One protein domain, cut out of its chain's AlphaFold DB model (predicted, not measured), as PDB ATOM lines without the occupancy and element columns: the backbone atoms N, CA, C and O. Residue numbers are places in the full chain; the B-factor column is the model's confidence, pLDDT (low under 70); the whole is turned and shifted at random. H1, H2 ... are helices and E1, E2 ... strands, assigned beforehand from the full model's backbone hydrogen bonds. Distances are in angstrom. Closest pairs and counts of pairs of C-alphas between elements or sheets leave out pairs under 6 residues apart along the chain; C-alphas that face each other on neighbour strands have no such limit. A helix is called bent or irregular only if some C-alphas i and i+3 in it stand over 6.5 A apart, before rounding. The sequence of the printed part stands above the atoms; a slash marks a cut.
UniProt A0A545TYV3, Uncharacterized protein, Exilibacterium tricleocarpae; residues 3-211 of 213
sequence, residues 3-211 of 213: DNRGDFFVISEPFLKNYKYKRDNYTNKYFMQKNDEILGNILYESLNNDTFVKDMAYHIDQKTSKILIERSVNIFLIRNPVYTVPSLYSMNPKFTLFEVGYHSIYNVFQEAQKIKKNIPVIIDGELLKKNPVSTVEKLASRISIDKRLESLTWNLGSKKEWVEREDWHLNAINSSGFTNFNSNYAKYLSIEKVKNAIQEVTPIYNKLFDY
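What this domain is: This is residues 3 to 211 of the 213 residues of an uncharacterized protein of Exilibacterium tricleocarpae (UniProt A0A545TYV3). A rounded, mostly helical body has two short pairs of parallel strands inside it: E3 and E4, with H6, H8 and H11 packed round them, and E1 and E2, with H2 packed alongside. H2, H3, H6, H11 and H4 follow one another in contact, while H1 and H10 touch no helix. The printed part has 209 residues, with eleven named helices and four named strands, which follow one another along the chain as E1 H1 H2 E2 H3 E3 H4 H5 H6 E4 H7 H8 H9 H10 H11; the helices hold 110 of the 209 printed residues and the strands 16. It is compact, with a radius of gyration of the C-alphas of 17.5 A and spans of 49 by 46 by 38 A.

Where its parts are: E1 is residues 9 to 12, from C-alpha 9 at (177.218, 90.604, 149.320). H1 is residues 16 to 23, H2 35 to 48, 20.5 A long, and E2 51 to 54. H3 is 62 to 71, E3 75 to 78, H4 81 to 91, 15.2 A, and H5 97 to 100. H6 is 102 to 116, 20.8 A, E4 121 to 124, H7 125 to 130, H8 132 to 143, 16.4 A, and H9 149 to 152. H10, residues 166 to 173, is irregular: C-alphas 168 and 171 are 8.1 A apart. H11, residues 192 to 209, 24.9 A, is only just irregular, with C-alphas 200 and 203 6.9 A apart and a kink of 41 degrees near residue 203; it ends with C-alpha 209 at (172.635, 81.746, 122.506).

How they stand to each other: E1 and E2 are parallel at 15 degrees, with N 11 and O 52 2.9 A apart. With H1 and H2 between them they form a strand-helix-strand unit, parallel neighbour strands joined through helices, with a right-handed crossover. H2 touches H3 with residues 35 to 39 alone, at Leu 39 and Thr 64, C-alphas 6.9 A apart. H3 touches H6 at a steep tilt of 46 degrees, closest at the C-alphas of Ile 69 and Ala 112, 5.9 A. E3 and E4 are parallel at 23 degrees, with N 76 and O 121 2.8 A apart; with H4, H5 and H6 they form the second such unit. H11 touches H4, closest at the C-alphas of Pro 81 and Ile 198, 5.4 A. H4 and H5 only just touch, with 3 pairs of C-alphas within 8 A. H7 and H8 touch only at the corner, and H8 touches H9. Every O i to N i+4 pair is within hydrogen-bond range in H1, H3, H6, H7 and H8, against 9 of 10 in H2, 5 of 7 in H4, 2 of 4 in H10 and 12 of 14 in H11.

The domain as a whole: The C-alphas of Asn 48 and Ser 190, the farthest apart, are 49.8 A apart. The printed part has no cut. The links H1 to H2, H9 to H10 and H10 to H11 are long. Residues 25 to 32 and 181 to 183 have pLDDT under 70; the mean of the printed part is 91.1.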
ATOM      1  N   ASP A   3     170.685  91.134 144.153       87.75
ATOM      2  CA  ASP A   3     170.562  92.106 145.248       87.75
ATOM      3  C   ASP A   3     169.296  91.936 146.112       87.75
ATOM      4  O   ASP A   3     169.302  92.205 147.303       87.75
ATOM      5  N   ASN A   4     168.205  91.416 145.540       90.56
ATOM      6  CA  ASN A   4     166.951  91.205 146.273       90.56
ATOM      7  C   ASN A   4     166.884  89.844 146.976       90.56
ATOM      8  O   ASN A   4     165.884  89.555 147.623       90.56
ATOM      9  N   ARG A   5     167.882  88.970 146.806       92.19
ATOM     10  CA  ARG A   5     167.881  87.663 147.479       92.19
ATOM     11  C   ARG A   5     168.228  87.774 148.963       92.19
ATOM     12  O   ARG A   5     167.793  86.937 149.744       92.19
ATOM     13  N   GLY A   6     169.012  88.788 149.331       91.62
ATOM     14  CA  GLY A   6     169.426  89.051 150.710       91.62
ATOM     15  C   GLY A   6     170.502  88.110 151.263       91.62
ATOM     16  O   GLY A   6     170.857  88.246 152.426       91.62
ATOM     17  N   ASP A   7     171.019  87.176 150.461       94.75
ATOM     18  CA  ASP A   7     172.032  86.192 150.866       94.75
ATOM     19  C   ASP A   7     173.395  86.373 150.192       94.75
ATOM     20  O   ASP A   7     174.312  85.618 150.486       94.75
ATOM     21  N   PHE A   8     173.546  87.383 149.331       95.56
ATOM     22  CA  PHE A   8     174.827  87.737 148.723       95.56
ATOM     23  C   PHE A   8     175.265  89.144 149.119       95.56
ATOM     24  O   PHE A   8     174.470  90.085 149.088       95.56
ATOM     25  N   PHE A   9     176.561  89.308 149.371       95.81
ATOM     26  CA  PHE A   9     177.218  90.604 149.320       95.81
ATOM     27  C   PHE A   9     177.390  91.016 147.852       95.81
ATOM     28  O   PHE A   9     178.136  90.387 147.094       95.81
ATOM     29  N   VAL A  10     176.650  92.038 147.418       94.62
ATOM     30  CA  VAL A  10     176.616  92.463 146.013       94.62
ATOM     31  C   VAL A  10     177.599  93.601 145.759       94.62
ATOM     32  O   VAL A  10     177.518  94.661 146.369       94.62
ATOM     33  N   ILE A  11     178.493  93.395 144.791       94.81
ATOM     34  CA  ILE A  11     179.437  94.402 144.301       94.81
ATOM     35  C   ILE A  11     179.069  94.749 142.854       94.81
ATOM     36  O   ILE A  11     179.207  93.935 141.935       94.81
ATOM     37  N   SER A  12     178.588  95.973 142.647       92.62
ATOM     38  CA  SER A  12     178.061  96.446 141.366       92.62
ATOM     39  C   SER A  12     179.070  97.333 140.633       92.62
ATOM     40  O   SER A  12     179.444  98.405 141.098       92.62
ATOM     41  N   GLU A  13     179.494  96.872 139.462       93.31
ATOM     42  CA  GLU A  13     180.381  97.531 138.497       93.31
ATOM     43  C   GLU A  13     181.660  98.155 139.082       93.31
ATOM     44  O   GLU A  13     181.967  99.324 138.809       93.31
ATOM     45  N   PRO A  14     182.440  97.394 139.873       94.31
ATOM     46  CA  PRO A  14     183.612  97.932 140.554       94.31
ATOM     47  C   PRO A  14     184.694  98.463 139.592       94.31
ATOM     48  O   PRO A  14     185.472  99.338 139.970       94.31
ATOM     49  N   PHE A  15     184.735  98.006 138.335       94.56
ATOM     50  CA  PHE A  15     185.724  98.429 137.336       94.56
ATOM     51  C   PHE A  15     185.253  99.586 136.439       94.56
ATOM     52  O   PHE A  15     186.060 100.151 135.693       94.56
ATOM     53  N   LEU A  16     183.983 100.005 136.522       91.31
ATOM     54  CA  LEU A  16     183.416 101.049 135.658       91.31
ATOM     55  C   LEU A  16     184.191 102.366 135.731       91.31
ATOM     56  O   LEU A  16     184.430 102.999 134.702       91.31
ATOM     57  N   LYS A  17     184.566 102.811 136.937       88.69
ATOM     58  CA  LYS A  17     185.260 104.094 137.124       88.69
ATOM     59  C   LYS A  17     186.594 104.101 136.372       88.69
ATOM     60  O   LYS A  17     186.888 105.046 135.643       88.69
ATOM     61  N   ASN A  18     187.352 103.010 136.468       89.50
ATOM     62  CA  ASN A  18     188.613 102.839 135.746       89.50
ATOM     63  C   ASN A  18     188.413 102.772 134.233       89.50
ATOM     64  O   ASN A  18     189.208 103.346 133.485       89.50
ATOM     65  N   TYR A  19     187.347 102.113 133.779       89.94
ATOM     66  CA  TYR A  19     186.970 102.113 132.371       89.94
ATOM     67  C   TYR A  19     186.655 103.527 131.858       89.94
ATOM     68  O   TYR A  19     187.250 103.949 130.868       89.94
ATOM     69  N   LYS A  20     185.792 104.285 132.551       86.88
ATOM     70  CA  LYS A  20     185.439 105.667 132.178       86.88
ATOM     71  C   LYS A  20     186.675 106.563 132.096       86.88
ATOM     72  O   LYS A  20     186.830 107.284 131.117       86.88
ATOM     73  N   TYR A  21     187.594 106.464 133.062       85.12
ATOM     74  CA  TYR A  21     188.836 107.240 133.031       85.12
ATOM     75  C   TYR A  21     189.689 106.961 131.794       85.12
ATOM     76  O   TYR A  21     190.164 107.902 131.158       85.12
ATOM     77  N   LYS A  22     189.858 105.681 131.437       83.06
ATOM     78  CA  LYS A  22     190.597 105.279 130.232       83.06
ATOM     79  C   LYS A  22     189.884 105.725 128.956       83.06
ATOM     80  O   LYS A  22     190.543 106.202 128.041       83.06
ATOM     81  N   ARG A  23     188.556 105.581 128.896       83.31
ATOM     82  CA  ARG A  23     187.736 105.958 127.736       83.31
ATOM     83  C   ARG A  23     187.799 107.461 127.455       83.31
ATOM     84  O   ARG A  23     187.937 107.858 126.304       83.31
ATOM     85  N   ASP A  24     187.716 108.276 128.501       81.00
ATOM     86  CA  ASP A  24     187.607 109.736 128.392       81.00
ATOM     87  C   ASP A  24     188.976 110.446 128.429       81.00
ATOM     88  O   ASP A  24     189.037 111.674 128.477       81.00
ATOM     89  N   ASN A  25     190.084 109.690 128.383       68.75
ATOM     90  CA  ASN A  25     191.465 110.197 128.391       68.75
ATOM     91  C   ASN A  25     191.770 111.187 129.531       68.75
ATOM     92  O   ASN A  25     192.586 112.100 129.380       68.75
ATOM     93  N   TYR A  26     191.143 111.015 130.696       66.06
ATOM     94  CA  TYR A  26     191.449 111.854 131.850       66.06
ATOM     95  C   TYR A  26     192.895 111.612 132.304       66.06
ATOM     96  O   TYR A  26     193.288 110.500 132.657       66.06
ATOM     97  N   THR A  27     193.698 112.673 132.333       55.50
ATOM     98  CA  THR A  27     195.123 112.619 132.699       55.50
ATOM     99  C   THR A  27     195.364 112.559 134.210       55.50
ATOM    100  O   THR A  27     196.478 112.269 134.651       55.50
ATOM    101  N   ASN A  28     194.334 112.804 135.027       56.69
ATOM    102  CA  ASN A  28     194.473 112.898 136.475       56.69
ATOM    103  C   ASN A  28     194.400 111.515 137.155       56.69
ATOM    104  O   ASN A  28     193.347 111.073 137.614       56.69
ATOM    105  N   LYS A  29     195.548 110.829 137.219       56.88
ATOM    106  CA  LYS A  29     195.698 109.472 137.785       56.88
ATOM    107  C   LYS A  29     195.427 109.370 139.294       56.88
ATOM    108  O   LYS A  29     195.301 108.257 139.791       56.88
ATOM    109  N   TYR A  30     195.317 110.489 140.016       55.31
ATOM    110  CA  TYR A  30     195.173 110.505 141.479       55.31
ATOM    111  C   TYR A  30     193.863 109.887 141.998       55.31
ATOM    112  O   TYR A  30     193.785 109.544 143.173       55.31
ATOM    113  N   PHE A  31     192.855 109.698 141.140       57.38
ATOM    114  CA  PHE A  31     191.553 109.130 141.519       57.38
ATOM    115  C   PHE A  31     191.267 107.741 140.925       57.38
ATOM    116  O   PHE A  31     190.165 107.212 141.110       57.38
ATOM    117  N   MET A  32     192.232 107.152 140.206       69.06
ATOM    118  CA  MET A  32     192.134 105.779 139.709       69.06
ATOM    119  C   MET A  32     192.615 104.806 140.781       69.06
ATOM    120  O   MET A  32     193.799 104.772 141.113       69.06
ATOM    121  N   GLN A  33     191.703 103.970 141.266       79.31
ATOM    122  CA  GLN A  33     192.076 102.804 142.057       79.31
ATOM    123  C   GLN A  33     192.778 101.794 141.144       79.31
ATOM    124  O   GLN A  33     192.393 101.636 139.982       79.31
ATOM    125  N   LYS A  34     193.809 101.089 141.613       85.75
ATOM    126  CA  LYS A  34     194.438 100.057 140.773       85.75
ATOM    127  C   LYS A  34     193.495  98.862 140.631       85.75
ATOM    128  O   LYS A  34     192.858  98.459 141.597       85.75
ATOM    129  N   ASN A  35     193.445  98.241 139.450       89.88
ATOM    130  CA  ASN A  35     192.637  97.028 139.250       89.88
ATOM    131  C   ASN A  35     193.030  95.895 140.214       89.88
ATOM    132  O   ASN A  35     192.161  95.147 140.646       89.88
ATOM    133  N   ASP A  36     194.308  95.815 140.602       91.31
ATOM    134  CA  ASP A  36     194.787  94.859 141.608       91.31
ATOM    135  C   ASP A  36     194.208  95.142 143.014       91.31
ATOM    136  O   ASP A  36     193.928  94.204 143.753       91.31
ATOM    137  N   GLU A  37     193.968  96.408 143.375       94.19
ATOM    138  CA  GLU A  37     193.327  96.782 144.649       94.19
ATOM    139  C   GLU A  37     191.830  96.453 144.627       94.19
ATOM    140  O   GLU A  37     191.311  95.875 145.578       94.19
ATOM    141  N   ILE A  38     191.144  96.755 143.517       95.94
ATOM    142  CA  ILE A  38     189.734  96.381 143.321       95.94
ATOM    143  C   ILE A  38     189.575  94.859 143.418       95.94
ATOM    144  O   ILE A  38     188.706  94.362 144.132       95.94
ATOM    145  N   LEU A  39     190.441  94.114 142.726       96.81
ATOM    146  CA  LEU A  39     190.468  92.656 142.772       96.81
ATOM    147  C   LEU A  39     190.754  92.140 144.187       96.81
ATOM    148  O   LEU A  39     190.080  91.219 144.635       96.81
ATOM    149  N   GLY A  40     191.716  92.736 144.896       96.69
ATOM    150  CA  GLY A  40     192.031  92.387 146.281       96.69
ATOM    151  C   GLY A  40     190.824  92.532 147.207       96.69
ATOM    152  O   GLY A  40     190.534  91.610 147.962       96.69
ATOM    153  N   ASN A  41     190.074  93.629 147.083       96.38
ATOM    154  CA  ASN A  41     188.852  93.854 147.858       96.38
ATOM    155  C   ASN A  41     187.766  92.822 147.528       96.38
ATOM    156  O   ASN A  41     187.177  92.253 148.440       96.38
ATOM    157  N   ILE A  42     187.538  92.521 146.244       97.69
ATOM    158  CA  ILE A  42     186.578  91.482 145.828       97.69
ATOM    159  C   ILE A  42     186.943  90.127 146.446       97.69
ATOM    160  O   ILE A  42     186.081  89.433 146.982       97.69
ATOM    161  N   LEU A  43     188.222  89.744 146.373       96.88
ATOM    162  CA  LEU A  43     188.685  88.471 146.917       96.88
ATOM    163  C   LEU A  43     188.588  88.446 148.445       96.88
ATOM    164  O   LEU A  43     188.187  87.429 149.000       96.88
ATOM    165  N   TYR A  44     188.899  89.552 149.119       97.00
ATOM    166  CA  TYR A  44     188.727  89.675 150.563       97.00
ATOM    167  C   TYR A  44     187.263  89.502 150.988       97.00
ATOM    168  O   TYR A  44     186.987  88.713 151.890       97.00
ATOM    169  N   GLU A  45     186.317  90.157 150.310       97.38
ATOM    170  CA  GLU A  45     184.888  89.986 150.600       97.38
ATOM    171  C   GLU A  45     184.439  88.540 150.379       97.38
ATOM    172  O   GLU A  45     183.755  87.973 151.228       97.38
ATOM    173  N   SER A  46     184.930  87.887 149.320       96.69
ATOM    174  CA  SER A  46     184.609  86.482 149.029       96.69
ATOM    175  C   SER A  46     185.108  85.471 150.069       96.69
ATOM    176  O   SER A  46     184.645  84.333 150.077       96.69
ATOM    177  N   LEU A  47     186.045  85.855 150.945       96.50
ATOM    178  CA  LEU A  47     186.484  85.016 152.067       96.50
ATOM    179  C   LEU A  47     185.535  85.091 153.268       96.50
ATOM    180  O   LEU A  47     185.551  84.191 154.105       96.50
ATOM    181  N   ASN A  48     184.746  86.162 153.368       96.12
ATOM    182  CA  ASN A  48     183.888  86.447 154.517       96.12
ATOM    183  C   ASN A  48     182.395  86.310 154.183       96.12
ATOM    184  O   ASN A  48     181.597  86.060 155.082       96.12
ATOM    185  N   ASN A  49     182.026  86.464 152.910       96.12
ATOM    186  CA  ASN A  49     180.650  86.521 152.433       96.12
ATOM    187  C   ASN A  49     180.478  85.753 151.116       96.12
ATOM    188  O   ASN A  49     181.342  85.810 150.234       96.12
ATOM    189  N   ASP A  50     179.297  85.167 150.911       95.50
ATOM    190  CA  ASP A  50     178.849  84.777 149.574       95.50
ATOM    191  C   ASP A  50     178.756  86.037 148.706       95.50
ATOM    192  O   ASP A  50     177.917  86.908 148.922       95.50
ATOM    193  N   THR A  51     179.672  86.189 147.751       96.94
ATOM    194  CA  THR A  51     179.874  87.462 147.040       96.94
ATOM    195  C   THR A  51     179.420  87.361 145.587       96.94
ATOM    196  O   THR A  51     179.881  86.503 144.835       96.94
ATOM    197  N   PHE A  52     178.541  88.274 145.166       97.00
ATOM    198  CA  PHE A  52     178.108  88.414 143.778       97.00
ATOM    199  C   PHE A  52     178.686  89.695 143.178       97.00
ATOM    200  O   PHE A  52     178.370  90.799 143.617       97.00
ATOM    201  N   VAL A  53     179.504  89.555 142.134       96.81
ATOM    202  CA  VAL A  53     180.093  90.690 141.414       96.81
ATOM    203  C   VAL A  53     179.476  90.787 140.029       96.81
ATOM    204  O   VAL A  53     179.466  89.814 139.275       96.81
ATOM    205  N   LYS A  54     178.994  91.975 139.666       96.06
ATOM    206  CA  LYS A  54     178.451  92.251 138.333       96.06
ATOM    207  C   LYS A  54     179.239  93.369 137.687       96.06
ATOM    208  O   LYS A  54     179.307  94.455 138.240       96.06
ATOM    209  N   ASP A  55     179.749  93.143 136.483       96.62
ATOM    210  CA  ASP A  55     180.385  94.190 135.683       96.62
ATOM    211  C   ASP A  55     180.168  93.962 134.179       96.62
ATOM    212  O   ASP A  55     179.750  92.880 133.759       96.62
ATOM    213  N   MET A  56     180.452  94.973 133.358       95.81
ATOM    214  CA  MET A  56     180.529  94.798 131.909       95.81
ATOM    215  C   MET A  56     181.860  94.138 131.562       95.81
ATOM    216  O   MET A  56     182.914  94.576 132.022       95.81
ATOM    217  N   ALA A  57     181.839  93.132 130.685       96.38
ATOM    218  CA  ALA A  57     183.051  92.408 130.288       96.38
ATOM    219  C   ALA A  57     184.162  93.336 129.761       96.38
ATOM    220  O   ALA A  57     185.340  93.074 129.965       96.38
ATOM    221  N   TYR A  58     183.794  94.444 129.108       95.75
ATOM    222  CA  TYR A  58     184.744  95.418 128.575       95.75
ATOM    223  C   TYR A  58     185.294  96.422 129.605       95.75
ATOM    224  O   TYR A  58     186.182  97.203 129.262       95.75
ATOM    225  N   HIS A  59     184.795  96.435 130.847       95.44
ATOM    226  CA  HIS A  59     185.373  97.257 131.919       95.44
ATOM    227  C   HIS A  59     186.624  96.616 132.536       95.44
ATOM    228  O   HIS A  59     187.490  97.319 133.062       95.44
ATOM    229  N   ILE A  60     186.718  95.289 132.475       94.75
ATOM    230  CA  ILE A  60     187.739  94.497 133.157       94.75
ATOM    231  C   ILE A  60     188.906  94.248 132.195       94.75
ATOM    232  O   ILE A  60     188.701  93.885 131.039       94.75
ATOM    233  N   ASP A  61     190.143  94.440 132.657       92.94
ATOM    234  CA  ASP A  61     191.305  94.055 131.853       92.94
ATOM    235  C   ASP A  61     191.515  92.533 131.841       92.94
ATOM    236  O   ASP A  61     190.991  91.799 132.680       92.94
ATOM    237  N   GLN A  62     192.313  92.052 130.888       93.06
ATOM    238  CA  GLN A  62     192.522  90.620 130.685       93.06
ATOM    239  C   GLN A  62     193.148  89.911 131.899       93.06
ATOM    240  O   GLN A  62     192.761  88.785 132.218       93.06
ATOM    241  N   LYS A  63     194.094  90.554 132.601       94.62
ATOM    242  CA  LYS A  63     194.766  89.962 133.769       94.62
ATOM    243  C   LYS A  63     193.755  89.761 134.895       94.62
ATOM    244  O   LYS A  63     193.667  88.667 135.449       94.62
ATOM    245  N   THR A  64     192.984  90.796 135.217       95.44
ATOM    246  CA  THR A  64     191.963  90.738 136.265       95.44
ATOM    247  C   THR A  64     190.825  89.790 135.888       95.44
ATOM    248  O   THR A  64     190.416  88.985 136.723       95.44
ATOM    249  N   SER A  65     190.372  89.821 134.630       95.31
ATOM    250  CA  SER A  65     189.344  88.916 134.100       95.31
ATOM    251  C   SER A  65     189.731  87.453 134.311       95.31
ATOM    252  O   SER A  65     188.963  86.692 134.892       95.31
ATOM    253  N   LYS A  66     190.962  87.068 133.949       95.31
ATOM    254  CA  LYS A  66     191.457  85.699 134.132       95.31
ATOM    255  C   LYS A  66     191.389  85.231 135.589       95.31
ATOM    256  O   LYS A  66     190.933  84.121 135.852       95.31
ATOM    257  N   ILE A  67     191.806  86.075 136.534       95.88
ATOM    258  CA  ILE A  67     191.787  85.725 137.962       95.88
ATOM    259  C   ILE A  67     190.347  85.571 138.462       95.88
ATOM    260  O   ILE A  67     190.040  84.599 139.151       95.88
ATOM    261  N   LEU A  68     189.449  86.490 138.089       95.62
ATOM    262  CA  LEU A  68     188.033  86.390 138.444       95.62
ATOM    263  C   LEU A  68     187.409  85.121 137.863       95.62
ATOM    264  O   LEU A  68     186.734  84.394 138.591       95.62
ATOM    265  N   ILE A  69     187.698  84.798 136.599       95.62
ATOM    266  CA  ILE A  69     187.242  83.561 135.962       95.62
ATOM    267  C   ILE A  69     187.679  82.348 136.779       95.62
ATOM    268  O   ILE A  69     186.847  81.497 137.084       95.62
ATOM    269  N   GLU A  70     188.961  82.258 137.143       94.50
ATOM    270  CA  GLU A  70     189.537  81.138 137.898       94.50
ATOM    271  C   GLU A  70     188.924  80.986 139.294       94.50
ATOM    272  O   GLU A  70     188.735  79.859 139.764       94.50
ATOM    273  N   ARG A  71     188.575  82.098 139.945       94.38
ATOM    274  CA  ARG A  71     188.147  82.135 141.352       94.38
ATOM    275  C   ARG A  71     186.634  82.175 141.559       94.38
ATOM    276  O   ARG A  71     186.203  82.047 142.696       94.38
ATOM    277  N   SER A  72     185.835  82.295 140.501       94.44
ATOM    278  CA  SER A  72     184.378  82.442 140.614       94.44
ATOM    279  C   SER A  72     183.588  81.426 139.785       94.44
ATOM    280  O   SER A  72     184.144  80.641 139.000       94.44
ATOM    281  N   VAL A  73     182.267  81.434 139.991       94.81
ATOM    282  CA  VAL A  73     181.283  80.876 139.062       94.81
ATOM    283  C   VAL A  73     180.916  81.962 138.052       94.81
ATOM    284  O   VAL A  73     180.502  83.055 138.423       94.81
ATOM    285  N   ASN A  74     181.069  81.653 136.766       95.50
ATOM    286  CA  ASN A  74     180.922  82.624 135.687       95.50
ATOM    287  C   ASN A  74     179.497  82.585 135.121       95.50
ATOM    288  O   ASN A  74     179.055  81.536 134.637       95.50
ATOM    289  N   ILE A  75     178.810  83.729 135.158       97.00
ATOM    290  CA  ILE A  75     177.462  83.921 134.613       97.00
ATOM    291  C   ILE A  75     177.515  85.059 133.593       97.00
ATOM    292  O   ILE A  75     177.921  86.174 133.916       97.00
ATOM    293  N   PHE A  76     177.070  84.790 132.371       97.50
ATOM    294  CA  PHE A  76     177.010  85.759 131.285       97.50
ATOM    295  C   PHE A  76     175.556  86.106 130.978       97.50
ATOM    296  O   PHE A  76     174.758  85.236 130.633       97.50
ATOM    297  N   LEU A  77     175.207  87.387 131.087       97.69
ATOM    298  CA  LEU A  77     173.902  87.901 130.681       97.69
ATOM    299  C   LEU A  77     174.011  88.473 129.266       97.69
ATOM    300  O   LEU A  77     174.705  89.464 129.047       97.69
ATOM    301  N   ILE A  78     173.306  87.861 128.319       98.00
ATOM    302  CA  ILE A  78     173.167  88.356 126.947       98.00
ATOM    303  C   ILE A  78     171.742  88.845 126.709       98.00
ATOM    304  O   ILE A  78     170.827  88.593 127.488       98.00
ATOM    305  N   ARG A  79     171.536  89.566 125.614       96.38
ATOM    306  CA  ARG A  79     170.215  89.996 125.151       96.38
ATOM    307  C   ARG A  79     170.243  90.059 123.633       96.38
ATOM    308  O   ARG A  79     171.320  90.223 123.069       96.38
ATOM    309  N   ASN A  80     169.106  89.946 122.956       96.44
ATOM    310  CA  ASN A  80     169.089  90.073 121.500       96.44
ATOM    311  C   ASN A  80     169.555  91.486 121.057       96.44
ATOM    312  O   ASN A  80     169.000  92.483 121.545       96.44
ATOM    313  N   PRO A  81     170.535  91.604 120.134       97.56
ATOM    314  CA  PRO A  81     171.039  92.886 119.636       97.56
ATOM    315  C   PRO A  81     169.963  93.844 119.121       97.56
ATOM    316  O   PRO A  81     170.117  95.056 119.278       97.56
ATOM    317  N   VAL A  82     168.852  93.323 118.580       96.00
ATOM    318  CA  VAL A  82     167.719  94.130 118.090       96.00
ATOM    319  C   VAL A  82     167.086  94.989 119.186       96.00
ATOM    320  O   VAL A  82     166.492  96.022 118.895       96.00
ATOM    321  N   TYR A  83     167.246  94.604 120.455       94.06
ATOM    322  CA  TYR A  83     166.799  95.390 121.601       94.06
ATOM    323  C   TYR A  83     167.952  96.121 122.291       94.06
ATOM    324  O   TYR A  83     167.762  97.233 122.785       94.06
ATOM    325  N   THR A  84     169.142  95.517 122.331       95.06
ATOM    326  CA  THR A  84     170.319  96.082 123.006       95.06
ATOM    327  C   THR A  84     170.840  97.333 122.305       95.06
ATOM    328  O   THR A  84     171.010  98.367 122.947       95.06
ATOM    329  N   VAL A  85     171.071  97.277 120.989       97.56
ATOM    330  CA  VAL A  85     171.729  98.369 120.250       97.56
ATOM    331  C   VAL A  85     170.857  99.629 120.178       97.56
ATOM    332  O   VAL A  85     171.373 100.708 120.473       97.56
ATOM    333  N   PRO A  86     169.546  99.556 119.863       96.19
ATOM    334  CA  PRO A  86     168.685 100.740 119.882       96.19
ATOM    335  C   PRO A  86     168.560 101.377 121.272       96.19
ATOM    336  O   PRO A  86     168.525 102.602 121.385       96.19
ATOM    337  N   SER A  87     168.529 100.552 122.325       93.19
ATOM    338  CA  SER A  87     168.524 101.019 123.716       93.19
ATOM    339  C   SER A  87     169.838 101.706 124.084       93.19
ATOM    340  O   SER A  87     169.820 102.723 124.765       93.19
ATOM    341  N   LEU A  88     170.983 101.192 123.625       95.06
ATOM    342  CA  LEU A  88     172.271 101.853 123.826       95.06
ATOM    343  C   LEU A  88     172.329 103.184 123.065       95.06
ATOM    344  O   LEU A  88     172.758 104.188 123.624       95.06
ATOM    345  N   TYR A  89     171.849 103.214 121.819       96.31
ATOM    346  CA  TYR A  89     171.818 104.428 121.003       96.31
ATOM    347  C   TYR A  89     170.971 105.538 121.629       96.31
ATOM    348  O   TYR A  89     171.383 106.694 121.590       96.31
ATOM    349  N   SER A  90     169.822 105.212 122.234       93.56
ATOM    350  CA  SER A  90     168.985 106.225 122.887       93.56
ATOM    351  C   SER A  90     169.683 106.907 124.063       93.56
ATOM    352  O   SER A  90     169.394 108.066 124.339       93.56
ATOM    353  N   MET A  91     170.589 106.196 124.740       90.62
ATOM    354  CA  MET A  91     171.344 106.699 125.892       90.62
ATOM    355  C   MET A  91     172.659 107.365 125.481       90.62
ATOM    356  O   MET A  91     173.075 108.360 126.066       90.62
ATOM    357  N   ASN A  92     173.332 106.808 124.476       92.88
ATOM    358  CA  ASN A  92     174.602 107.292 123.961       92.88
ATOM    359  C   ASN A  92     174.635 107.154 122.427       92.88
ATOM    360  O   ASN A  92     175.162 106.170 121.908       92.88
ATOM    361  N   PRO A  93     174.163 108.157 121.664       95.12
ATOM    362  CA  PRO A  93     174.218 108.121 120.198       95.12
ATOM    363  C   PRO A  93     175.647 107.993 119.638       95.12
ATOM    364  O   PRO A  93     175.865 107.518 118.516       95.12
ATOM    365  N   LYS A  94     176.650 108.388 120.433       94.38
ATOM    366  CA  LYS A  94     178.074 108.325 120.094       94.38
ATOM    367  C   LYS A  94     178.731 106.988 120.448       94.38
ATOM    368  O   LYS A  94     179.929 106.873 120.223       94.38
ATOM    369  N   PHE A  95     177.974 105.979 120.893       95.38
ATOM    370  CA  PHE A  95     178.517 104.669 121.271       95.38
ATOM    371  C   PHE A  95     179.466 104.086 120.215       95.38
ATOM    372  O   PHE A  95     179.272 104.262 119.007       95.38
ATOM    373  N   THR A  96     180.480 103.367 120.665       95.69
ATOM    374  CA  THR A  96     181.382 102.591 119.807       95.69
ATOM    375  C   THR A  96     180.929 101.137 119.724       95.69
ATOM    376  O   THR A  96     180.275 100.635 120.633       95.69
ATOM    377  N   LEU A  97     181.313 100.413 118.667       95.56
ATOM    378  CA  LEU A  97     181.020  98.975 118.568       95.56
ATOM    379  C   LEU A  97     181.550  98.186 119.785       95.56
ATOM    380  O   LEU A  97     180.921  97.229 120.229       95.56
ATOM    381  N   PHE A  98     182.664  98.639 120.369       95.31
ATOM    382  CA  PHE A  98     183.224  98.096 121.606       95.31
ATOM    383  C   PHE A  98     182.245  98.188 122.791       95.31
ATOM    384  O   PHE A  98     182.046  97.202 123.496       95.31
ATOM    385  N   GLU A  99     181.565  99.327 122.959       95.25
ATOM    386  CA  GLU A  99     180.559  99.553 124.014       95.25
ATOM    387  C   GLU A  99     179.254  98.769 123.796       95.25
ATOM    388  O   GLU A  99     178.449  98.656 124.717       95.25
ATOM    389  N   VAL A 100     179.044  98.171 122.615       96.94
ATOM    390  CA  VAL A 100     177.955  97.196 122.410       96.94
ATOM    391  C   VAL A 100     178.246  95.893 123.174       96.94
ATOM    392  O   VAL A 100     177.327  95.181 123.568       96.94
ATOM    393  N   GLY A 101     179.524  95.580 123.420       96.81
ATOM    394  CA  GLY A 101     179.968  94.613 124.429       96.81
ATOM    395  C   GLY A 101     180.007  93.133 124.030       96.81
ATOM    396  O   GLY A 101     180.611  92.344 124.758       96.81
ATOM    397  N   TYR A 102     179.451  92.734 122.880       98.25
ATOM    398  CA  TYR A 102     179.398  91.311 122.484       98.25
ATOM    399  C   TYR A 102     180.775  90.702 122.213       98.25
ATOM    400  O   TYR A 102     181.006  89.541 122.531       98.25
ATOM    401  N   HIS A 103     181.714  91.474 121.664       97.75
ATOM    402  CA  HIS A 103     183.075  90.979 121.444       97.75
ATOM    403  C   HIS A 103     183.758  90.662 122.779       97.75
ATOM    404  O   HIS A 103     184.311  89.581 122.960       97.75
ATOM    405  N   SER A 104     183.654  91.572 123.748       97.25
ATOM    406  CA  SER A 104     184.254  91.388 125.067       97.25
ATOM    407  C   SER A 104     183.600  90.250 125.843       97.25
ATOM    408  O   SER A 104     184.318  89.427 126.402       97.25
ATOM    409  N   ILE A 105     182.264  90.140 125.840       97.50
ATOM    410  CA  ILE A 105     181.593  89.038 126.544       97.50
ATOM    411  C   ILE A 105     181.932  87.678 125.918       97.50
ATOM    412  O   ILE A 105     182.162  86.718 126.645       97.50
ATOM    413  N   TYR A 106     182.046  87.603 124.586       97.75
ATOM    414  CA  TYR A 106     182.443  86.381 123.888       97.75
ATOM    415  C   TYR A 106     183.892  85.994 124.191       97.75
ATOM    416  O   TYR A 106     184.159  84.830 124.481       97.75
ATOM    417  N   ASN A 107     184.814  86.959 124.214       96.88
ATOM    418  CA  ASN A 107     186.210  86.708 124.577       96.88
ATOM    419  C   ASN A 107     186.328  86.145 126.002       96.88
ATOM    420  O   ASN A 107     186.960  85.107 126.198       96.88
ATOM    421  N   VAL A 108     185.665  86.774 126.978       96.75
ATOM    422  CA  VAL A 108     185.665  86.317 128.381       96.75
ATOM    423  C   VAL A 108     184.994  84.943 128.508       96.75
ATOM    424  O   VAL A 108     185.491  84.079 129.227       96.75
ATOM    425  N   PHE A 109     183.913  84.686 127.765       97.06
ATOM    426  CA  PHE A 109     183.267  83.371 127.717       97.06
ATOM    427  C   PHE A 109     184.209  82.278 127.191       97.06
ATOM    428  O   PHE A 109     184.335  81.220 127.812       97.06
ATOM    429  N   GLN A 110     184.918  82.536 126.089       95.44
ATOM    430  CA  GLN A 110     185.888  81.593 125.531       95.44
ATOM    431  C   GLN A 110     187.065  81.344 126.484       95.44
ATOM    432  O   GLN A 110     187.532  80.210 126.604       95.44
ATOM    433  N   GLU A 111     187.555  82.378 127.173       95.38
ATOM    434  CA  GLU A 111     188.572  82.225 128.220       95.38
ATOM    435  C   GLU A 111     188.052  81.361 129.379       95.38
ATOM    436  O   GLU A 111     188.741  80.435 129.815       95.38
ATOM    437  N   ALA A 112     186.812  81.581 129.818       95.25
ATOM    438  CA  ALA A 112     186.187  80.800 130.878       95.25
ATOM    439  C   ALA A 112     186.015  79.318 130.510       95.25
ATOM    440  O   ALA A 112     186.336  78.452 131.329       95.25
ATOM    441  N   GLN A 113     185.604  79.012 129.275       93.88
ATOM    442  CA  GLN A 113     185.542  77.633 128.775       93.88
ATOM    443  C   GLN A 113     186.911  76.941 128.824       93.88
ATOM    444  O   GLN A 113     187.009  75.792 129.257       93.88
ATOM    445  N   LYS A 114     187.980  77.646 128.425       92.88
ATOM    446  CA  LYS A 114     189.350  77.107 128.430       92.88
ATOM    447  C   LYS A 114     189.853  76.818 129.845       92.88
ATOM    448  O   LYS A 114     190.494  75.794 130.063       92.88
ATOM    449  N   ILE A 115     189.572  77.708 130.795       91.62
ATOM    450  CA  ILE A 115     190.101  77.635 132.164       91.62
ATOM    451  C   ILE A 115     189.361  76.594 133.009       91.62
ATOM    452  O   ILE A 115     189.991  75.765 133.663       91.62
ATOM    453  N   LYS A 116     188.024  76.628 133.024       82.56
ATOM    454  CA  LYS A 116     187.224  75.834 133.972       82.56
ATOM    455  C   LYS A 116     186.920  74.416 133.493       82.56
ATOM    456  O   LYS A 116     186.380  73.642 134.277       82.56
ATOM    457  N   LYS A 117     187.206  74.088 132.225       74.56
ATOM    458  CA  LYS A 117     186.822  72.824 131.553       74.56
ATOM    459  C   LYS A 117     185.320  72.484 131.633       74.56
ATOM    460  O   LYS A 117     184.917  71.402 131.225       74.56
ATOM    461  N   ASN A 118     184.502  73.424 132.105       75.06
ATOM    462  CA  ASN A 118     183.053  73.363 132.209       75.06
ATOM    463  C   ASN A 118     182.467  74.555 131.453       75.06
ATOM    464  O   ASN A 118     183.068  75.629 131.407       75.06
ATOM    465  N   ILE A 119     181.273  74.372 130.894       81.81
ATOM    466  CA  ILE A 119     180.564  75.431 130.171       81.81
ATOM    467  C   ILE A 119     180.076  76.481 131.189       81.81
ATOM    468  O   ILE A 119     179.379  76.101 132.138       81.81
ATOM    469  N   PRO A 120     180.432  77.772 131.040       92.06
ATOM    470  CA  PRO A 120     179.876  78.848 131.860       92.06
ATOM    471  C   PRO A 120     178.363  78.996 131.694       92.06
ATOM    472  O   PRO A 120     177.802  78.578 130.686       92.06
ATOM    473  N   VAL A 121     177.693  79.625 132.658       96.00
ATOM    474  CA  VAL A 121     176.242  79.844 132.564       96.00
ATOM    475  C   VAL A 121     175.955  81.020 131.642       96.00
ATOM    476  O   VAL A 121     176.545  82.084 131.821       96.00
ATOM    477  N   ILE A 122     175.029  80.858 130.695       98.00
ATOM    478  CA  ILE A 122     174.509  81.962 129.882       98.00
ATOM    479  C   ILE A 122     173.014  82.131 130.135       98.00
ATOM    480  O   ILE A 122     172.249  81.171 130.083       98.00
ATOM    481  N   ILE A 123     172.600  83.369 130.395       97.94
ATOM    482  CA  ILE A 123     171.203  83.774 130.539       97.94
ATOM    483  C   ILE A 123     170.868  84.743 129.407       97.94
ATOM    484  O   ILE A 123     171.565  85.743 129.223       97.94
ATOM    485  N   ASP A 124     169.777  84.490 128.688       97.38
ATOM    486  CA  ASP A 124     169.198  85.471 127.771       97.38
ATOM    487  C   ASP A 124     168.194  86.375 128.504       97.38
ATOM    488  O   ASP A 124     167.288  85.916 129.203       97.38
ATOM    489  N   GLY A 125     168.359  87.686 128.343       94.88
ATOM    490  CA  GLY A 125     167.562  88.696 129.024       94.88
ATOM    491  C   GLY A 125     166.100  88.758 128.580       94.88
ATOM    492  O   GLY A 125     165.269  89.219 129.357       94.88
ATOM    493  N   GLU A 126     165.754  88.310 127.372       92.81
ATOM    494  CA  GLU A 126     164.357  88.239 126.929       92.81
ATOM    495  C   GLU A 126     163.682  86.974 127.475       92.81
ATOM    496  O   GLU A 126     162.547  87.046 127.949       92.81
ATOM    497  N   LEU A 127     164.391  85.841 127.520       94.06
ATOM    498  CA  LEU A 127     163.894  84.631 128.185       94.06
ATOM    499  C   LEU A 127     163.720  84.830 129.693       94.06
ATOM    500  O   LEU A 127     162.682  84.437 130.223       94.06
ATOM    501  N   LEU A 128     164.667  85.501 130.357       94.94
ATOM    502  CA  LEU A 128     164.558  85.852 131.775       94.94
ATOM    503  C   LEU A 128     163.324  86.719 132.047       94.94
ATOM    504  O   LEU A 128     162.620  86.492 133.023       94.94
ATOM    505  N   LYS A 129     163.029  87.700 131.185       92.12
ATOM    506  CA  LYS A 129     161.812  88.514 131.330       92.12
ATOM    507  C   LYS A 129     160.543  87.712 131.082       92.12
ATOM    508  O   LYS A 129     159.561  87.910 131.789       92.12
ATOM    509  N   LYS A 130     160.552  86.836 130.074       92.94
ATOM    510  CA  LYS A 130     159.382  86.046 129.678       92.94
ATOM    511  C   LYS A 130     159.042  84.966 130.706       92.94
ATOM    512  O   LYS A 130     157.867  84.746 130.969       92.94
ATOM    513  N   ASN A 131     160.052  84.301 131.270       94.50
ATOM    514  CA  ASN A 131     159.898  83.153 132.166       94.50
ATOM    515  C   ASN A 131     160.825  83.249 133.401       94.50
ATOM    516  O   ASN A 131     161.643  82.350 133.620       94.50
ATOM    517  N   PRO A 132     160.705  84.299 134.239       94.69
ATOM    518  CA  PRO A 132     161.677  84.594 135.295       94.69
ATOM    519  C   PRO A 132     161.840  83.467 136.318       94.69
ATOM    520  O   PRO A 132     162.962  83.155 136.705       94.69
ATOM    521  N   VAL A 133     160.741  82.811 136.706       95.94
ATOM    522  CA  VAL A 133     160.763  81.667 137.635       95.94
ATOM    523  C   VAL A 133     161.606  80.527 137.070       95.94
ATOM    524  O   VAL A 133     162.556  80.094 137.714       95.94
ATOM    525  N   SER A 134     161.316  80.092 135.839       96.44
ATOM    526  CA  SER A 134     162.033  78.980 135.210       96.44
ATOM    527  C   SER A 134     163.519  79.295 135.023       96.44
ATOM    528  O   SER A 134     164.368  78.460 135.330       96.44
ATOM    529  N   THR A 135     163.855  80.507 134.572       96.00
ATOM    530  CA  THR A 135     165.254  80.915 134.403       96.00
ATOM    531  C   THR A 135     166.005  80.930 135.735       96.00
ATOM    532  O   THR A 135     167.130  80.436 135.794       96.00
ATOM    533  N   VAL A 136     165.400  81.441 136.813       95.44
ATOM    534  CA  VAL A 136     166.034  81.455 138.141       95.44
ATOM    535  C   VAL A 136     166.190  80.056 138.721       95.44
ATOM    536  O   VAL A 136     167.234  79.765 139.293       95.44
ATOM    537  N   GLU A 137     165.216  79.166 138.536       96.12
ATOM    538  CA  GLU A 137     165.333  77.771 138.975       96.12
ATOM    539  C   GLU A 137     166.485  77.046 138.278       96.12
ATOM    540  O   GLU A 137     167.309  76.409 138.940       96.12
ATOM    541  N   LYS A 138     166.599  77.197 136.953       96.44
ATOM    542  CA  LYS A 138     167.711  76.624 136.188       96.44
ATOM    543  C   LYS A 138     169.051  77.223 136.599       96.44
ATOM    544  O   LYS A 138     170.015  76.482 136.767       96.44
ATOM    545  N   LEU A 139     169.112  78.544 136.786       96.12
ATOM    546  CA  LEU A 139     170.320  79.225 137.246       96.12
ATOM    547  C   LEU A 139     170.761  78.684 138.606       96.12
ATOM    548  O   LEU A 139     171.907  78.267 138.746       96.12
ATOM    549  N   ALA A 140     169.846  78.665 139.575       95.88
ATOM    550  CA  ALA A 140     170.095  78.224 140.938       95.88
ATOM    551  C   ALA A 140     170.600  76.777 140.980       95.88
ATOM    552  O   ALA A 140     171.615  76.496 141.613       95.88
ATOM    553  N   SER A 141     169.976  75.887 140.202       95.38
ATOM    554  CA  SER A 141     170.449  74.511 140.031       95.38
ATOM    555  C   SER A 141     171.843  74.446 139.399       95.38
ATOM    556  O   SER A 141     172.677  73.657 139.837       95.38
ATOM    557  N   ARG A 142     172.125  75.275 138.386       94.38
ATOM    558  CA  ARG A 142     173.386  75.231 137.638       94.38
ATOM    559  C   ARG A 142     174.593  75.709 138.442       94.38
ATOM    560  O   ARG A 142     175.712  75.284 138.136       94.38
ATOM    561  N   ILE A 143     174.367  76.589 139.418       93.50
ATOM    562  CA  ILE A 143     175.402  77.168 140.287       93.50
ATOM    563  C   ILE A 143     175.300  76.696 141.745       93.50
ATOM    564  O   ILE A 143     176.045  77.186 142.586       93.50
ATOM    565  N   SER A 144     174.420  75.728 142.023       94.19
ATOM    566  CA  SER A 144     174.231  75.090 143.333       94.19
ATOM    567  C   SER A 144     173.891  76.058 144.474       94.19
ATOM    568  O   SER A 144     174.494  75.990 145.542       94.19
ATOM    569  N   ILE A 145     172.911  76.940 144.259       95.25
ATOM    570  CA  ILE A 145     172.371  77.842 145.294       95.25
ATOM    571  C   ILE A 145     170.859  77.663 145.448       95.25
ATOM    572  O   ILE A 145     170.193  77.132 144.559       95.25
ATOM    573  N   ASP A 146     170.290  78.172 146.542       95.88
ATOM    574  CA  ASP A 146     168.836  78.210 146.719       95.88
ATOM    575  C   ASP A 146     168.173  79.104 145.669       95.88
ATOM    576  O   ASP A 146     168.660  80.192 145.363       95.88
ATOM    577  N   LYS A 147     167.015  78.712 145.131       93.12
ATOM    578  CA  LYS A 147     166.344  79.502 144.084       93.12
ATOM    579  C   LYS A 147     165.849  80.877 144.547       93.12
ATOM    580  O   LYS A 147     165.916  81.812 143.756       93.12
ATOM    581  N   ARG A 148     165.395  81.008 145.802       94.50
ATOM    582  CA  ARG A 148     164.818  82.235 146.396       94.50
ATOM    583  C   ARG A 148     163.945  83.029 145.417       94.50
ATOM    584  O   ARG A 148     164.330  84.101 144.940       94.50
ATOM    585  N   LEU A 149     162.783  82.475 145.060       94.00
ATOM    586  CA  LEU A 149     161.883  83.076 144.063       94.00
ATOM    587  C   LEU A 149     161.335  84.442 144.502       94.00
ATOM    588  O   LEU A 149     160.997  85.257 143.649       94.00
ATOM    589  N   GLU A 150     161.325  84.733 145.801       93.25
ATOM    590  CA  GLU A 150     161.035  86.052 146.366       93.25
ATOM    591  C   GLU A 150     161.933  87.161 145.779       93.25
ATOM    592  O   GLU A 150     161.485  88.294 145.603       93.25
ATOM    593  N   SER A 151     163.153  86.821 145.340       92.50
ATOM    594  CA  SER A 151     164.099  87.754 144.704       92.50
ATOM    595  C   SER A 151     163.681  88.255 143.312       92.50
ATOM    596  O   SER A 151     164.309  89.171 142.753       92.50
ATOM    597  N   LEU A 152     162.626  87.661 142.742       93.88
ATOM    598  CA  LEU A 152     161.974  88.103 141.508       93.88
ATOM    599  C   LEU A 152     161.064  89.314 141.720       93.88
ATOM    600  O   LEU A 152     160.635  89.918 140.736       93.88
ATOM    601  N   THR A 153     160.796  89.670 142.975       92.00
ATOM    602  CA  THR A 153     160.060  90.875 143.355       92.00
ATOM    603  C   THR A 153     160.981  91.870 144.050       92.00
ATOM    604  O   THR A 153     161.962  91.480 144.687       92.00
ATOM    605  N   TRP A 154     160.725  93.165 143.876       91.31
ATOM    606  CA  TRP A 154     161.505  94.221 144.524       91.31
ATOM    607  C   TRP A 154     160.694  95.483 144.777       91.31
ATOM    608  O   TRP A 154     159.650  95.702 144.165       91.31
ATOM    609  N   ASN A 155     161.190  96.313 145.693       87.69
ATOM    610  CA  ASN A 155     160.589  97.610 145.977       87.69
ATOM    611  C   ASN A 155     160.863  98.590 144.836       87.69
ATOM    612  O   ASN A 155     161.952  98.596 144.260       87.69
ATOM    613  N   LEU A 156     159.874  99.438 144.555       87.38
ATOM    614  CA  LEU A 156     160.043 100.587 143.671       87.38
ATOM    615  C   LEU A 156     161.089 101.550 144.244       87.38
ATOM    616  O   LEU A 156     161.251 101.656 145.462       87.38
ATOM    617  N   GLY A 157     161.730 102.307 143.359       83.88
ATOM    618  CA  GLY A 157     162.640 103.381 143.736       83.88
ATOM    619  C   GLY A 157     164.082 103.173 143.284       83.88
ATOM    620  O   GLY A 157     164.488 102.113 142.805       83.88
ATOM    621  N   SER A 158     164.845 104.257 143.398       81.31
ATOM    622  CA  SER A 158     166.256 104.296 143.034       81.31
ATOM    623  C   SER A 158     167.148 103.708 144.124       81.31
ATOM    624  O   SER A 158     166.741 103.517 145.272       81.31
ATOM    625  N   LYS A 159     168.396 103.425 143.755       79.88
ATOM    626  CA  LYS A 159     169.442 102.926 144.649       79.88
ATOM    627  C   LYS A 159     170.556 103.954 144.741       79.88
ATOM    628  O   LYS A 159     170.825 104.666 143.778       79.88
ATOM    629  N   LYS A 160     171.272 103.971 145.868       78.81
ATOM    630  CA  LYS A 160     172.432 104.862 146.062       78.81
ATOM    631  C   LYS A 160     173.466 104.729 144.934       78.81
ATOM    632  O   LYS A 160     174.026 105.723 144.494       78.81
ATOM    633  N   GLU A 161     173.665 103.515 144.425       72.50
ATOM    634  CA  GLU A 161     174.581 103.210 143.314       72.50
ATOM    635  C   GLU A 161     174.140 103.778 141.955       72.50
ATOM    636  O   GLU A 161     174.933 103.836 141.012       72.50
ATOM    637  N   TRP A 162     172.867 104.155 141.822       80.81
ATOM    638  CA  TRP A 162     172.265 104.594 140.564       80.81
ATOM    639  C   TRP A 162     172.143 106.107 140.446       80.81
ATOM    640  O   TRP A 162     171.821 106.563 139.360       80.81
ATOM    641  N   VAL A 163     172.444 106.880 141.495       76.94
ATOM    642  CA  VAL A 163     172.207 108.337 141.548       76.94
ATOM    643  C   VAL A 163     172.780 109.084 140.333       76.94
ATOM    644  O   VAL A 163     172.135 109.974 139.794       76.94
ATOM    645  N   GLU A 164     173.957 108.698 139.833       75.19
ATOM    646  CA  GLU A 164     174.573 109.342 138.657       75.19
ATOM    647  C   GLU A 164     174.067 108.810 137.298       75.19
ATOM    648  O   GLU A 164     174.521 109.254 136.243       75.19
ATOM    649  N   ARG A 165     173.211 107.783 137.297       76.00
ATOM    650  CA  ARG A 165     172.803 107.008 136.112       76.00
ATOM    651  C   ARG A 165     171.352 106.535 136.178       76.00
ATOM    652  O   ARG A 165     171.020 105.510 135.584       76.00
ATOM    653  N   GLU A 166     170.484 107.258 136.875       80.44
ATOM    654  CA  GLU A 166     169.086 106.850 137.042       80.44
ATOM    655  C   GLU A 166     168.377 106.676 135.698       80.44
ATOM    656  O   GLU A 166     167.621 105.721 135.537       80.44
ATOM    657  N   ASP A 167     168.723 107.495 134.699       76.94
ATOM    658  CA  ASP A 167     168.200 107.385 133.333       76.94
ATOM    659  C   ASP A 167     168.428 105.990 132.718       76.94
ATOM    660  O   ASP A 167     167.594 105.491 131.961       76.94
ATOM    661  N   TRP A 168     169.528 105.312 133.072       78.06
ATOM    662  CA  TRP A 168     169.832 103.943 132.626       78.06
ATOM    663  C   TRP A 168     169.020 102.878 133.374       78.06
ATOM    664  O   TRP A 168     168.941 101.729 132.932       78.06
ATOM    665  N   HIS A 169     168.408 103.246 134.500       80.38
ATOM    666  CA  HIS A 169     167.713 102.352 135.418       80.38
ATOM    667  C   HIS A 169     166.220 102.668 135.582       80.38
ATOM    668  O   HIS A 169     165.549 101.945 136.310       80.38
ATOM    669  N   LEU A 170     165.660 103.648 134.860       82.69
ATOM    670  CA  LEU A 170     164.256 104.080 134.987       82.69
ATOM    671  C   LEU A 170     163.242 102.930 134.949       82.69
ATOM    672  O   LEU A 170     162.329 102.884 135.769       82.69
ATOM    673  N   ASN A 171     163.403 101.967 134.039       83.00
ATOM    674  CA  ASN A 171     162.498 100.814 133.970       83.00
ATOM    675  C   ASN A 171     162.588  99.932 135.229       83.00
ATOM    676  O   ASN A 171     161.581  99.414 135.700       83.00
ATOM    677  N   ALA A 172     163.789  99.760 135.788       82.12
ATOM    678  CA  ALA A 172     163.991  98.992 137.015       82.12
ATOM    679  C   ALA A 172     163.461  99.746 138.246       82.12
ATOM    680  O   ALA A 172     162.806  99.138 139.083       82.12
ATOM    681  N   ILE A 173     163.688 101.063 138.305       85.56
ATOM    682  CA  ILE A 173     163.193 101.972 139.353       85.56
ATOM    683  C   ILE A 173     161.659 101.957 139.417       85.56
ATOM    684  O   ILE A 173     161.084 101.949 140.505       85.56
ATOM    685  N   ASN A 174     161.003 101.918 138.254       85.44
ATOM    686  CA  ASN A 174     159.545 101.972 138.115       85.44
ATOM    687  C   ASN A 174     158.876 100.591 138.000       85.44
ATOM    688  O   ASN A 174     157.728 100.497 137.570       85.44
ATOM    689  N   SER A 175     159.573  99.507 138.346       88.62
ATOM    690  CA  SER A 175     158.994  98.160 138.383       88.62
ATOM    691  C   SER A 175     159.251  97.484 139.717       88.62
ATOM    692  O   SER A 175     160.178  97.840 140.434       88.62
ATOM    693  N   SER A 176     158.431  96.487 140.032       90.44
ATOM    694  CA  SER A 176     158.573  95.633 141.213       90.44
ATOM    695  C   SER A 176     158.854  94.173 140.844       90.44
ATOM    696  O   SER A 176     158.634  93.271 141.650       90.44
ATOM    697  N   GLY A 177     159.279  93.931 139.603       91.62
ATOM    698  CA  GLY A 177     159.459  92.609 139.013       91.62
ATOM    699  C   GLY A 177     159.800  92.685 137.523       91.62
ATOM    700  O   GLY A 177     159.824  93.761 136.917       91.62
ATOM    701  N   PHE A 178     160.061  91.530 136.909       89.56
ATOM    702  CA  PHE A 178     160.288  91.456 135.465       89.56
ATOM    703  C   PHE A 178     159.000  91.778 134.708       89.56
ATOM    704  O   PHE A 178     157.986  91.103 134.864       89.56
ATOM    705  N   THR A 179     159.048  92.816 133.880       82.62
ATOM    706  CA  THR A 179     157.903  93.295 133.107       82.62
ATOM    707  C   THR A 179     158.310  93.578 131.667       82.62
ATOM    708  O   THR A 179     159.450  93.961 131.372       82.62
ATOM    709  N   ASN A 180     157.361  93.396 130.750       71.06
ATOM    710  CA  ASN A 180     157.521  93.798 129.361       71.06
ATOM    711  C   ASN A 180     157.223  95.292 129.240       71.06
ATOM    712  O   ASN A 180     156.105  95.696 128.930       71.06
ATOM    713  N   PHE A 181     158.230  96.123 129.492       68.38
ATOM    714  CA  PHE A 181     158.144  97.522 129.099       68.38
ATOM    715  C   PHE A 181     158.203  97.618 127.575       68.38
ATOM    716  O   PHE A 181     159.197  97.224 126.960       68.38
ATOM    717  N   ASN A 182     157.160  98.187 126.968       61.31
ATOM    718  CA  ASN A 182     157.172  98.590 125.564       61.31
ATOM    719  C   ASN A 182     158.095  99.800 125.397       61.31
ATOM    720  O   ASN A 182     157.662 100.947 125.298       61.31
ATOM    721  N   SER A 183     159.400  99.552 125.395       68.50
ATOM    722  CA  SER A 183     160.377 100.587 125.110       68.50
ATOM    723  C   SER A 183     160.279 100.986 123.636       68.50
ATOM    724  O   SER A 183     160.482 100.152 122.753       68.50
ATOM    725  N   ASN A 184     160.018 102.267 123.361       78.62
ATOM    726  CA  ASN A 184     159.909 102.825 122.007       78.62
ATOM    727  C   ASN A 184     161.284 102.985 121.317       78.62
ATOM    728  O   ASN A 184     161.568 103.997 120.677       78.62
ATOM    729  N   TYR A 185     162.178 102.007 121.480       85.75
ATOM    730  CA  TYR A 185     163.488 101.999 120.832       85.75
ATOM    731  C   TYR A 185     163.422 101.482 119.393       85.75
ATOM    732  O   TYR A 185     164.343 101.725 118.619       85.75
ATOM    733  N   ALA A 186     162.311 100.846 119.001       87.44
ATOM    734  CA  ALA A 186     162.078 100.387 117.632       87.44
ATOM    735  C   ALA A 186     162.230 101.517 116.595       87.44
ATOM    736  O   ALA A 186     162.714 101.278 115.492       87.44
ATOM    737  N   LYS A 187     161.921 102.768 116.972       93.19
ATOM    738  CA  LYS A 187     162.119 103.950 116.118       93.19
ATOM    739  C   LYS A 187     163.576 104.178 115.689       93.19
ATOM    740  O   LYS A 187     163.807 104.829 114.679       93.19
ATOM    741  N   TYR A 188     164.552 103.646 116.431       96.06
ATOM    742  CA  TYR A 188     165.976 103.766 116.102       96.06
ATOM    743  C   TYR A 188     166.492 102.631 115.206       96.06
ATOM    744  O   TYR A 188     167.614 102.721 114.718       96.06
ATOM    745  N   LEU A 189     165.696 101.586 114.938       95.31
ATOM    746  CA  LEU A 189     166.106 100.459 114.084       95.31
ATOM    747  C   LEU A 189     166.377 100.873 112.634       95.31
ATOM    748  O   LEU A 189     167.074 100.165 111.914       95.31
ATOM    749  N   SER A 190     165.827 102.002 112.185       95.75
ATOM    750  CA  SER A 190     166.069 102.537 110.844       95.75
ATOM    751  C   SER A 190     167.435 103.225 110.703       95.75
ATOM    752  O   SER A 190     167.923 103.322 109.576       95.75
ATOM    753  N   ILE A 191     168.062 103.644 111.813       97.88
ATOM    754  CA  ILE A 191     169.339 104.371 111.841       97.88
ATOM    755  C   ILE A 191     170.481 103.460 111.378       97.88
ATOM    756  O   ILE A 191     170.691 102.383 111.932       97.88
ATOM    757  N   GLU A 192     171.264 103.914 110.399       98.12
ATOM    758  CA  GLU A 192     172.325 103.119 109.765       98.12
ATOM    759  C   GLU A 192     173.358 102.588 110.769       98.12
ATOM    760  O   GLU A 192     173.623 101.390 110.813       98.12
ATOM    761  N   LYS A 193     173.857 103.447 111.667       97.81
ATOM    762  CA  LYS A 193     174.781 103.039 112.740       97.81
ATOM    763  C   LYS A 193     174.217 101.911 113.615       97.81
ATOM    764  O   LYS A 193     174.958 101.018 114.019       97.81
ATOM    765  N   VAL A 194     172.916 101.951 113.911       98.38
ATOM    766  CA  VAL A 194     172.227 100.928 114.711       98.38
ATOM    767  C   VAL A 194     172.110  99.629 113.917       98.38
ATOM    768  O   VAL A 194     172.465  98.576 114.440       98.38
ATOM    769  N   LYS A 195     171.680  99.695 112.651       98.25
ATOM    770  CA  LYS A 195     171.597  98.525 111.761       98.25
ATOM    771  C   LYS A 195     172.942  97.821 111.621       98.25
ATOM    772  O   LYS A 195     173.007  96.614 111.836       98.25
ATOM    773  N   ASN A 196     173.998  98.577 111.330       98.31
ATOM    774  CA  ASN A 196     175.335  98.033 111.112       98.31
ATOM    775  C   ASN A 196     175.863  97.363 112.388       98.31
ATOM    776  O   ASN A 196     176.347  96.237 112.339       98.31
ATOM    777  N   ALA A 197     175.689  97.997 113.554       98.50
ATOM    778  CA  ALA A 197     176.084  97.398 114.827       98.50
ATOM    779  C   ALA A 197     175.278  96.127 115.168       98.50
ATOM    780  O   ALA A 197     175.857  95.165 115.667       98.50
ATOM    781  N   ILE A 198     173.967  96.089 114.882       98.56
ATOM    782  CA  ILE A 198     173.147  94.875 115.049       98.56
ATOM    783  C   ILE A 198     173.677  93.752 114.158       98.56
ATOM    784  O   ILE A 198     173.894  92.648 114.653       98.56
ATOM    785  N   GLN A 199     173.887  94.021 112.867       98.44
ATOM    786  CA  GLN A 199     174.384  93.027 111.912       98.44
ATOM    787  C   GLN A 199     175.731  92.448 112.352       98.44
ATOM    788  O   GLN A 199     175.902  91.234 112.336       98.44
ATOM    789  N   GLU A 200     176.634  93.304 112.824       98.38
ATOM    790  CA  GLU A 200     177.971  92.923 113.272       98.38
ATOM    791  C   GLU A 200     177.955  92.008 114.506       98.38
ATOM    792  O   GLU A 200     178.673  91.010 114.571       98.38
ATOM    793  N   VAL A 201     177.123  92.314 115.508       98.44
ATOM    794  CA  VAL A 201     177.132  91.571 116.780       98.44
ATOM    795  C   VAL A 201     176.154  90.394 116.829       98.44
ATOM    796  O   VAL A 201     176.280  89.534 117.702       98.44
ATOM    797  N   THR A 202     175.203  90.303 115.895       98.56
ATOM    798  CA  THR A 202     174.216  89.205 115.838       98.56
ATOM    799  C   THR A 202     174.853  87.819 115.700       98.56
ATOM    800  O   THR A 202     174.464  86.928 116.455       98.56
ATOM    801  N   PRO A 203     175.867  87.595 114.841       98.62
ATOM    802  CA  PRO A 203     176.550  86.303 114.785       98.62
ATOM    803  C   PRO A 203     177.178  85.890 116.123       98.62
ATOM    804  O   PRO A 203     177.193  84.707 116.457       98.62
ATOM    805  N   ILE A 204     177.679  86.852 116.906       98.50
ATOM    806  CA  ILE A 204     178.259  86.590 118.230       98.50
ATOM    807  C   ILE A 204     177.161  86.247 119.238       98.50
ATOM    808  O   ILE A 204     177.311  85.290 119.994       98.50
ATOM    809  N   TYR A 205     176.049  86.989 119.224       98.56
ATOM    810  CA  TYR A 205     174.871  86.659 120.026       98.56
ATOM    811  C   TYR A 205     174.400  85.229 119.760       98.56
ATOM    812  O   TYR A 205     174.251  84.479 120.714       98.56
ATOM    813  N   ASN A 206     174.247  84.833 118.493       98.44
ATOM    814  CA  ASN A 206     173.776  83.492 118.132       98.44
ATOM    815  C   ASN A 206     174.700  82.392 118.679       98.44
ATOM    816  O   ASN A 206     174.217  81.442 119.280       98.44
ATOM    817  N   LYS A 207     176.028  82.565 118.580       97.94
ATOM    818  CA  LYS A 207     177.000  81.620 119.164       97.94
ATOM    819  C   LYS A 207     176.866  81.479 120.681       97.94
ATOM    820  O   LYS A 207     177.060  80.395 121.213       97.94
ATOM    821  N   LEU A 208     176.598  82.576 121.390       98.00
ATOM    822  CA  LEU A 208     176.375  82.546 122.841       98.00
ATOM    823  C   LEU A 208     174.993  81.971 123.175       98.00
ATOM    824  O   LEU A 208     174.836  81.295 124.188       98.00
ATOM    825  N   PHE A 209     174.001  82.214 122.319       97.94
ATOM    826  CA  PHE A 209     172.635  81.746 122.506       97.94
ATOM    827  C   PHE A 209     172.544  80.215 122.548       97.94
ATOM    828  O   PHE A 209     171.765  79.678 123.329       97.94
ATOM    829  N   ASP A 210     173.406  79.513 121.808       96.69
ATOM    830  CA  ASP A 210     173.491  78.043 121.808       96.69
ATOM    831  C   ASP A 210     173.819  77.432 123.188       96.69
ATOM    832  O   ASP A 210     173.623  76.236 123.403       96.69
ATOM    833  N   TYR A 211     174.303  78.238 124.141       96.38
ATOM    834  CA  TYR A 211     174.627  77.814 125.510       96.38
ATOM    835  C   TYR A 211     173.626  78.315 126.564       96.38
ATOM    836  O   TYR A 211     173.861  78.136 127.763       96.38
TER     837      TYR A 211